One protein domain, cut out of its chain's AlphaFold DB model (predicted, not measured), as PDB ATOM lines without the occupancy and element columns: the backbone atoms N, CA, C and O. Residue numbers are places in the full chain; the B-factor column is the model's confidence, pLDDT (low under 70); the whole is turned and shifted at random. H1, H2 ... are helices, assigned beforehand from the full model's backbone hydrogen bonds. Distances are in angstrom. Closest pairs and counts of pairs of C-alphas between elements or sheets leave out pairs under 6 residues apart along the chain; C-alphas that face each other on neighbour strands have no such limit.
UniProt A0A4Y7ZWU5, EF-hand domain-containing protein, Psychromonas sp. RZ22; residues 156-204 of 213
ATOM      1  N   THR A 156     151.569 178.645 124.444       77.06
ATOM      2  CA  THR A 156     152.443 179.752 124.867       77.06
ATOM      3  C   THR A 156     151.722 180.930 125.523       77.06
ATOM      4  O   THR A 156     152.372 181.825 126.054       77.06
ATOM      5  N   SER A 157     150.392 181.000 125.430       77.69
ATOM      6  CA  SER A 157     149.598 182.031 126.107       77.69
ATOM      7  C   SER A 157     149.160 181.622 127.514       77.69
ATOM      8  O   SER A 157     148.700 182.481 128.265       77.69
ATOM      9  N   ILE A 158     149.281 180.333 127.840       78.56
ATOM     10  CA  ILE A 158     148.894 179.743 129.126       78.56
ATOM     11  C   ILE A 158     150.141 179.490 129.980       78.56
ATOM     12  O   ILE A 158     150.104 179.793 131.164       78.56
ATOM     13  N   ASP A 159     151.226 179.022 129.358       82.81
ATOM     14  CA  ASP A 159     152.551 178.856 129.966       82.81
ATOM     15  C   ASP A 159     153.191 180.240 130.222       82.81
ATOM     16  O   ASP A 159     153.745 180.882 129.319       82.81
ATOM     17  N   ILE A 160     153.025 180.763 131.442       79.44
ATOM     18  CA  ILE A 160     153.488 182.106 131.827       79.44
ATOM     19  C   ILE A 160     154.986 182.062 132.124       79.44
ATOM     20  O   ILE A 160     155.712 183.020 131.820       79.44
ATOM     21  N   ASP A 161     155.452 180.970 132.723       81.56
ATOM     22  CA  ASP A 161     156.842 180.804 133.126       81.56
ATOM     23  C   ASP A 161     157.761 180.263 132.012       81.56
ATOM     24  O   ASP A 161     158.986 180.336 132.143       81.56
ATOM     25  N   ASN A 162     157.191 179.882 130.862       80.06
ATOM     26  CA  ASN A 162     157.859 179.251 129.719       80.06
ATOM     27  C   ASN A 162     158.635 177.989 130.122       80.06
ATOM     28  O   ASN A 162     159.724 177.729 129.590       80.06
ATOM     29  N   SER A 163     158.110 177.235 131.088       82.75
ATOM     30  CA  SER A 163     158.700 175.972 131.531       82.75
ATOM     31  C   SER A 163     158.528 174.858 130.497       82.75
ATOM     32  O   SER A 163     159.340 173.930 130.476       82.75
ATOM     33  N   GLY A 164     157.568 175.000 129.573       80.50
ATOM     34  CA  GLY A 164     157.241 174.002 128.554       80.50
ATOM     35  C   GLY A 164     156.143 173.025 128.973       80.50
ATOM     36  O   GLY A 164     155.743 172.208 128.141       80.50
ATOM     37  N   ASP A 165     155.633 173.166 130.199       85.56
ATOM     38  CA  ASP A 165     154.568 172.372 130.802       85.56
ATOM     39  C   ASP A 165     153.576 173.325 131.489       85.56
ATOM     40  O   ASP A 165     153.989 174.309 132.089       85.56
ATOM     41  N   ILE A 166     152.271 173.058 131.405       85.19
ATOM     42  CA  ILE A 166     151.253 173.893 132.065       85.19
ATOM     43  C   ILE A 166     150.897 173.267 133.410       85.19
ATOM     44  O   ILE A 166     150.397 172.137 133.451       85.19
ATOM     45  N   ASP A 167     151.102 174.006 134.499       87.62
ATOM     46  CA  ASP A 167     150.671 173.575 135.828       87.62
ATOM     47  C   ASP A 167     149.179 173.884 136.090       87.62
ATOM     48  O   ASP A 167     148.486 174.587 135.341       87.62
ATOM     49  N   PHE A 168     148.636 173.318 137.169       83.81
ATOM     50  CA  PHE A 168     147.226 173.517 137.512       83.81
ATOM     51  C   PHE A 168     146.892 174.986 137.832       83.81
ATOM     52  O   PHE A 168     145.790 175.452 137.529       83.81
ATOM     53  N   ASP A 169     147.830 175.732 138.420       83.19
ATOM     54  CA  ASP A 169     147.625 177.120 138.840       83.19
ATOM     55  C   ASP A 169     147.623 178.096 137.645       83.19
ATOM     56  O   ASP A 169     146.875 179.081 137.639       83.19
ATOM     57  N   GLU A 170     148.394 177.812 136.597       83.19
ATOM     58  CA  GLU A 170     148.360 178.476 135.294       83.19
ATOM     59  C   GLU A 170     147.065 178.147 134.548       83.19
ATOM     60  O   GLU A 170     146.377 179.043 134.043       83.19
ATOM     61  N   PHE A 171     146.640 176.881 134.572       81.31
ATOM     62  CA  PHE A 171     145.387 176.454 133.949       81.31
ATOM     63  C   PHE A 171     144.136 177.074 134.605       81.31
ATOM     64  O   PHE A 171     143.130 177.341 133.935       81.31
ATOM     65  N   LEU A 172     144.181 177.360 135.911       80.62
ATOM     66  CA  LEU A 172     143.121 178.073 136.637       80.62
ATOM     67  C   LEU A 172     142.954 179.533 136.190       80.62
ATOM     68  O   LEU A 172     141.862 180.094 136.311       80.62
ATOM     69  N   GLN A 173     144.012 180.161 135.675       78.50
ATOM     70  CA  GLN A 173     143.963 181.551 135.205       78.50
ATOM     71  C   GLN A 173     143.290 181.678 133.833       78.50
ATOM     72  O   GLN A 173     142.831 182.762 133.452       78.50
ATOM     73  N   GLN A 174     143.179 180.574 133.092       74.25
ATOM     74  CA  GLN A 174     142.525 180.539 131.793       74.25
ATOM     75  C   GLN A 174     141.003 180.674 131.930       74.25
ATOM     76  O   GLN A 174     140.387 180.170 132.855       74.25
ATOM     77  N   LYS A 175     140.324 181.331 130.986       66.69
ATOM     78  CA  LYS A 175     138.854 181.400 131.004       66.69
ATOM     79  C   LYS A 175     138.254 180.233 130.219       66.69
ATOM     80  O   LYS A 175     138.159 180.306 128.994       66.69
ATOM     81  N   LEU A 176     137.815 179.179 130.908       67.44
ATOM     82  CA  LEU A 176     137.108 178.075 130.258       67.44
ATOM     83  C   LEU A 176     135.698 178.517 129.839       67.44
ATOM     84  O   LEU A 176     134.963 179.099 130.641       67.44
ATOM     85  N   PRO A 177     135.285 178.267 128.583       57.97
ATOM     86  CA  PRO A 177     133.937 178.592 128.159       57.97
ATOM     87  C   PRO A 177     132.913 177.716 128.886       57.97
ATOM     88  O   PRO A 177     131.878 178.249 129.284       57.97
ATOM     89  N   HIS A 178     133.172 176.411 129.060       56.91
ATOM     90  CA  HIS A 178     132.272 175.419 129.674       56.91
ATOM     91  C   HIS A 178     133.089 174.384 130.484       56.91
ATOM     92  O   HIS A 178     134.121 173.936 129.992       56.91
ATOM     93  N   GLY A 179     132.587 173.950 131.649       63.78
ATOM     94  CA  GLY A 179     133.187 172.887 132.478       63.78
ATOM     95  C   GLY A 179     133.990 173.395 133.682       63.78
ATOM     96  O   GLY A 179     134.325 174.576 133.752       63.78
ATOM     97  N   ASP A 180     134.269 172.495 134.628       76.88
ATOM     98  CA  ASP A 180     135.129 172.766 135.782       76.88
ATOM     99  C   ASP A 180     136.595 172.551 135.389       76.88
ATOM    100  O   ASP A 180     136.918 171.549 134.744       76.88
ATOM    101  N   HIS A 181     137.486 173.454 135.811       76.38
ATOM    102  CA  HIS A 181     138.923 173.407 135.497       76.38
ATOM    103  C   HIS A 181     139.545 172.045 135.775       76.38
ATOM    104  O   HIS A 181     140.256 171.517 134.935       76.38
ATOM    105  N   GLN A 182     139.185 171.445 136.905       78.12
ATOM    106  CA  GLN A 182     139.682 170.143 137.321       78.12
ATOM    107  C   GLN A 182     139.287 169.025 136.353       78.12
ATOM    108  O   GLN A 182     140.132 168.262 135.921       78.12
ATOM    109  N   THR A 183     138.029 168.987 135.912       79.00
ATOM    110  CA  THR A 183     137.571 167.947 134.976       79.00
ATOM    111  C   THR A 183     138.195 168.058 133.590       79.00
ATOM    112  O   THR A 183     138.348 167.052 132.910       79.00
ATOM    113  N   VAL A 184     138.515 169.279 133.154       77.69
ATOM    114  CA  VAL A 184     139.166 169.512 131.861       77.69
ATOM    115  C   VAL A 184     140.657 169.214 131.961       77.69
ATOM    116  O   VAL A 184     141.208 168.629 131.036       77.69
ATOM    117  N   PHE A 185     141.281 169.573 133.082       83.25
ATOM    118  CA  PHE A 185     142.674 169.262 133.374       83.25
ATOM    119  C   PHE A 185     142.896 167.747 133.424       83.25
ATOM    120  O   PHE A 185     143.706 167.236 132.662       83.25
ATOM    121  N   ASP A 186     142.073 167.018 134.184       82.94
ATOM    122  CA  ASP A 186     142.130 165.552 134.296       82.94
ATOM    123  C   ASP A 186     141.847 164.823 132.959       82.94
ATOM    124  O   ASP A 186     142.215 163.665 132.788       82.94
ATOM    125  N   ASP A 187     141.148 165.457 132.005       81.31
ATOM    126  CA  ASP A 187     140.898 164.902 130.657       81.31
ATOM    127  C   ASP A 187     142.020 165.251 129.656       81.31
ATOM    128  O   ASP A 187     142.122 164.662 128.570       81.31
ATOM    129  N   MET A 188     142.853 166.241 129.988       80.50
ATOM    130  CA  MET A 188     144.023 166.640 129.204       80.50
ATOM    131  C   MET A 188     145.280 165.892 129.651       80.50
ATOM    132  O   MET A 188     145.974 165.371 128.777       80.50
ATOM    133  N   ASP A 189     145.510 165.806 130.963       85.25
ATOM    134  CA  ASP A 189     146.597 165.069 131.617       85.25
ATOM    135  C   ASP A 189     146.342 163.552 131.514       85.25
ATOM    136  O   ASP A 189     145.449 162.992 132.157       85.25
ATOM    137  N   LYS A 190     147.077 162.871 130.627       80.88
ATOM    138  CA  LYS A 190     146.853 161.439 130.356       80.88
ATOM    139  C   LYS A 190     147.713 160.524 131.202       80.88
ATOM    140  O   LYS A 190     147.349 159.350 131.354       80.88
ATOM    141  N   ASP A 191     148.866 160.997 131.646       81.94
ATOM    142  CA  ASP A 191     149.785 160.218 132.466       81.94
ATOM    143  C   ASP A 191     149.574 160.451 133.972       81.94
ATOM    144  O   ASP A 191     149.975 159.600 134.774       81.94
ATOM    145  N   GLY A 192     148.805 161.479 134.334       83.25
ATOM    146  CA  GLY A 192     148.387 161.805 135.691       83.25
ATOM    147  C   GLY A 192     149.522 162.394 136.518       83.25
ATOM    148  O   GLY A 192     149.552 162.176 137.736       83.25
ATOM    149  N   ASP A 193     150.495 163.035 135.873       84.75
ATOM    150  CA  ASP A 193     151.665 163.596 136.541       84.75
ATOM    151  C   ASP A 193     151.408 164.989 137.149       84.75
ATOM    152  O   ASP A 193     152.200 165.452 137.979       84.75
ATOM    153  N   GLY A 194     150.251 165.590 136.843       83.25
ATOM    154  CA  GLY A 194     149.834 166.894 137.344       83.25
ATOM    155  C   GLY A 194     150.328 168.073 136.507       83.25
ATOM    156  O   GLY A 194     150.202 169.211 136.969       83.25
ATOM    157  N   TYR A 195     150.857 167.820 135.310       85.62
ATOM    158  CA  TYR A 195     151.321 168.809 134.344       85.62
ATOM    159  C   TYR A 195     150.748 168.500 132.952       85.62
ATOM    160  O   TYR A 195     150.508 167.354 132.599       85.62
ATOM    161  N   ILE A 196     150.494 169.528 132.137       85.38
ATOM    162  CA  ILE A 196     150.049 169.333 130.747       85.38
ATOM    163  C   ILE A 196     151.189 169.704 129.809       85.38
ATOM    164  O   ILE A 196     151.508 170.883 129.632       85.38
ATOM    165  N   THR A 197     151.750 168.700 129.143       86.88
ATOM    166  CA  THR A 197     152.810 168.900 128.148       86.88
ATOM    167  C   THR A 197     152.257 169.454 126.823       86.88
ATOM    168  O   THR A 197     151.080 169.284 126.472       86.88
ATOM    169  N   GLU A 198     153.112 170.080 126.002       82.19
ATOM    170  CA  GLU A 198     152.705 170.594 124.679       82.19
ATOM    171  C   GLU A 198     152.134 169.480 123.770       82.19
ATOM    172  O   GLU A 198     151.219 169.702 122.962       82.19
ATOM    173  N   GLU A 199     152.654 168.257 123.902       80.56
ATOM    174  CA  GLU A 199     152.184 167.098 123.145       80.56
ATOM    175  C   GLU A 199     150.760 166.696 123.544       80.56
ATOM    176  O   GLU A 199     149.937 166.386 122.672       80.56
ATOM    177  N   GLU A 200     150.429 166.737 124.832       81.88
ATOM    178  CA  GLU A 200     149.091 166.429 125.339       81.88
ATOM    179  C   GLU A 200     148.078 167.495 124.939       81.88
ATOM    180  O   GLU A 200     147.012 167.165 124.401       81.88
ATOM    181  N   PHE A 201     148.460 168.768 125.049       80.44
ATOM    182  CA  PHE A 201     147.637 169.895 124.621       80.44
ATOM    183  C   PHE A 201     147.280 169.821 123.124       80.44
ATOM    184  O   PHE A 201     146.127 170.027 122.724       80.44
ATOM    185  N   LYS A 202     148.249 169.463 122.267       77.00
ATOM    186  CA  LYS A 202     148.030 169.299 120.816       77.00
ATOM    187  C   LYS A 202     147.191 168.067 120.479       77.00
ATOM    188  O   LYS A 202     146.372 168.111 119.553       77.00
ATOM    189  N   ASN A 203     147.394 166.963 121.196       75.06
ATOM    190  CA  ASN A 203     146.703 165.701 120.939       75.06
ATOM    191  C   ASN A 203     145.265 165.676 121.473       75.06
ATOM    192  O   ASN A 203     144.453 164.862 121.005       75.06
ATOM    193  N   HIS A 204     144.921 166.568 122.401       71.12
ATOM    194  CA  HIS A 204     143.576 166.678 122.939       71.12
ATOM    195  C   HIS A 204     142.572 167.156 121.864       71.12
ATOM    196  O   HIS A 204     142.707 168.195 121.200       71.12
TER     197      HIS A 204
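What this domain is: This is residues 156 to 204 of the 213 residues of the protein "EF-hand domain-containing protein" of Psychromonas sp. RZ22 (UniProt A0A4Y7ZWU5). What does the model look like at first sight? It is a small, rounded domain of three short helices and much loop: H1 packs with its residue Leu 172 near His 181, the first residue of H2, while H3 is near Met 188, the last residue of H2, without clearly touching it, and the three centres make a triangle. The loops that lead into H1 and H3 are tied together by a short antiparallel pairing, residues 165 to 166 with residues 196 to 197. What is it made of, and how large is it? The printed part has 49 residues with three named helices, in the order H1, H2, H3, and no named strand; the class is all helix, though under half of the residues, 20 of 49, are in named elements. It is compact, with a radius of gyration of the C-alphas of 10.0 A, and spans 25 by 22 by 17 A.

Where its parts are: Where is the longest helix? H2 holds residues 181 to 188 and is 10.6 A from first to last C-alpha, beginning with C-alpha 181 at (138.923, 173.407, 135.497). Where are the other two? H1 holds residues 168 to 173, 9.0 A long, with C-alpha 168 at (147.226, 173.517, 137.512). H3 holds residues 198 to 203, 8.6 A long, and ends with C-alpha 203 at (146.703, 165.701, 120.939).

How they stand to each other: How does H1 stand to H2? They touch, and their closest C-alphas, those of Leu 172 and His 181, are 6.4 A apart. Their lines stand at a steep tilt of 58 degrees, and they run opposite ways. How does H3 stand to the others? H3 is close to H2 but not clearly touching it; their closest C-alphas, those of Met 188 and Glu 200, are 6.4 A apart, and their lines are about perpendicular, at 77 degrees. H1 and H3 are apart. What do the helix backbones show? In H2 and H3 every O i to N i+4 pair is within hydrogen-bond range, while in H1 it is 1 of 2.

The domain as a whole: How far does the domain reach? The two C-alphas farthest apart, those of Ser 163 and His 178, are 26.5 A apart, and the first and last printed C-alphas, those of Thr 156 and His 204, are 15.9 A apart. Is there a cut or a long link? The printed part has no cut, and the links from H1 to H2, with 7 residues, and from H2 to H3, with 9 residues, are short. Where is confidence low? Residues 175 to 179 have a pLDDT under 70, and the mean of the printed part is 79.1.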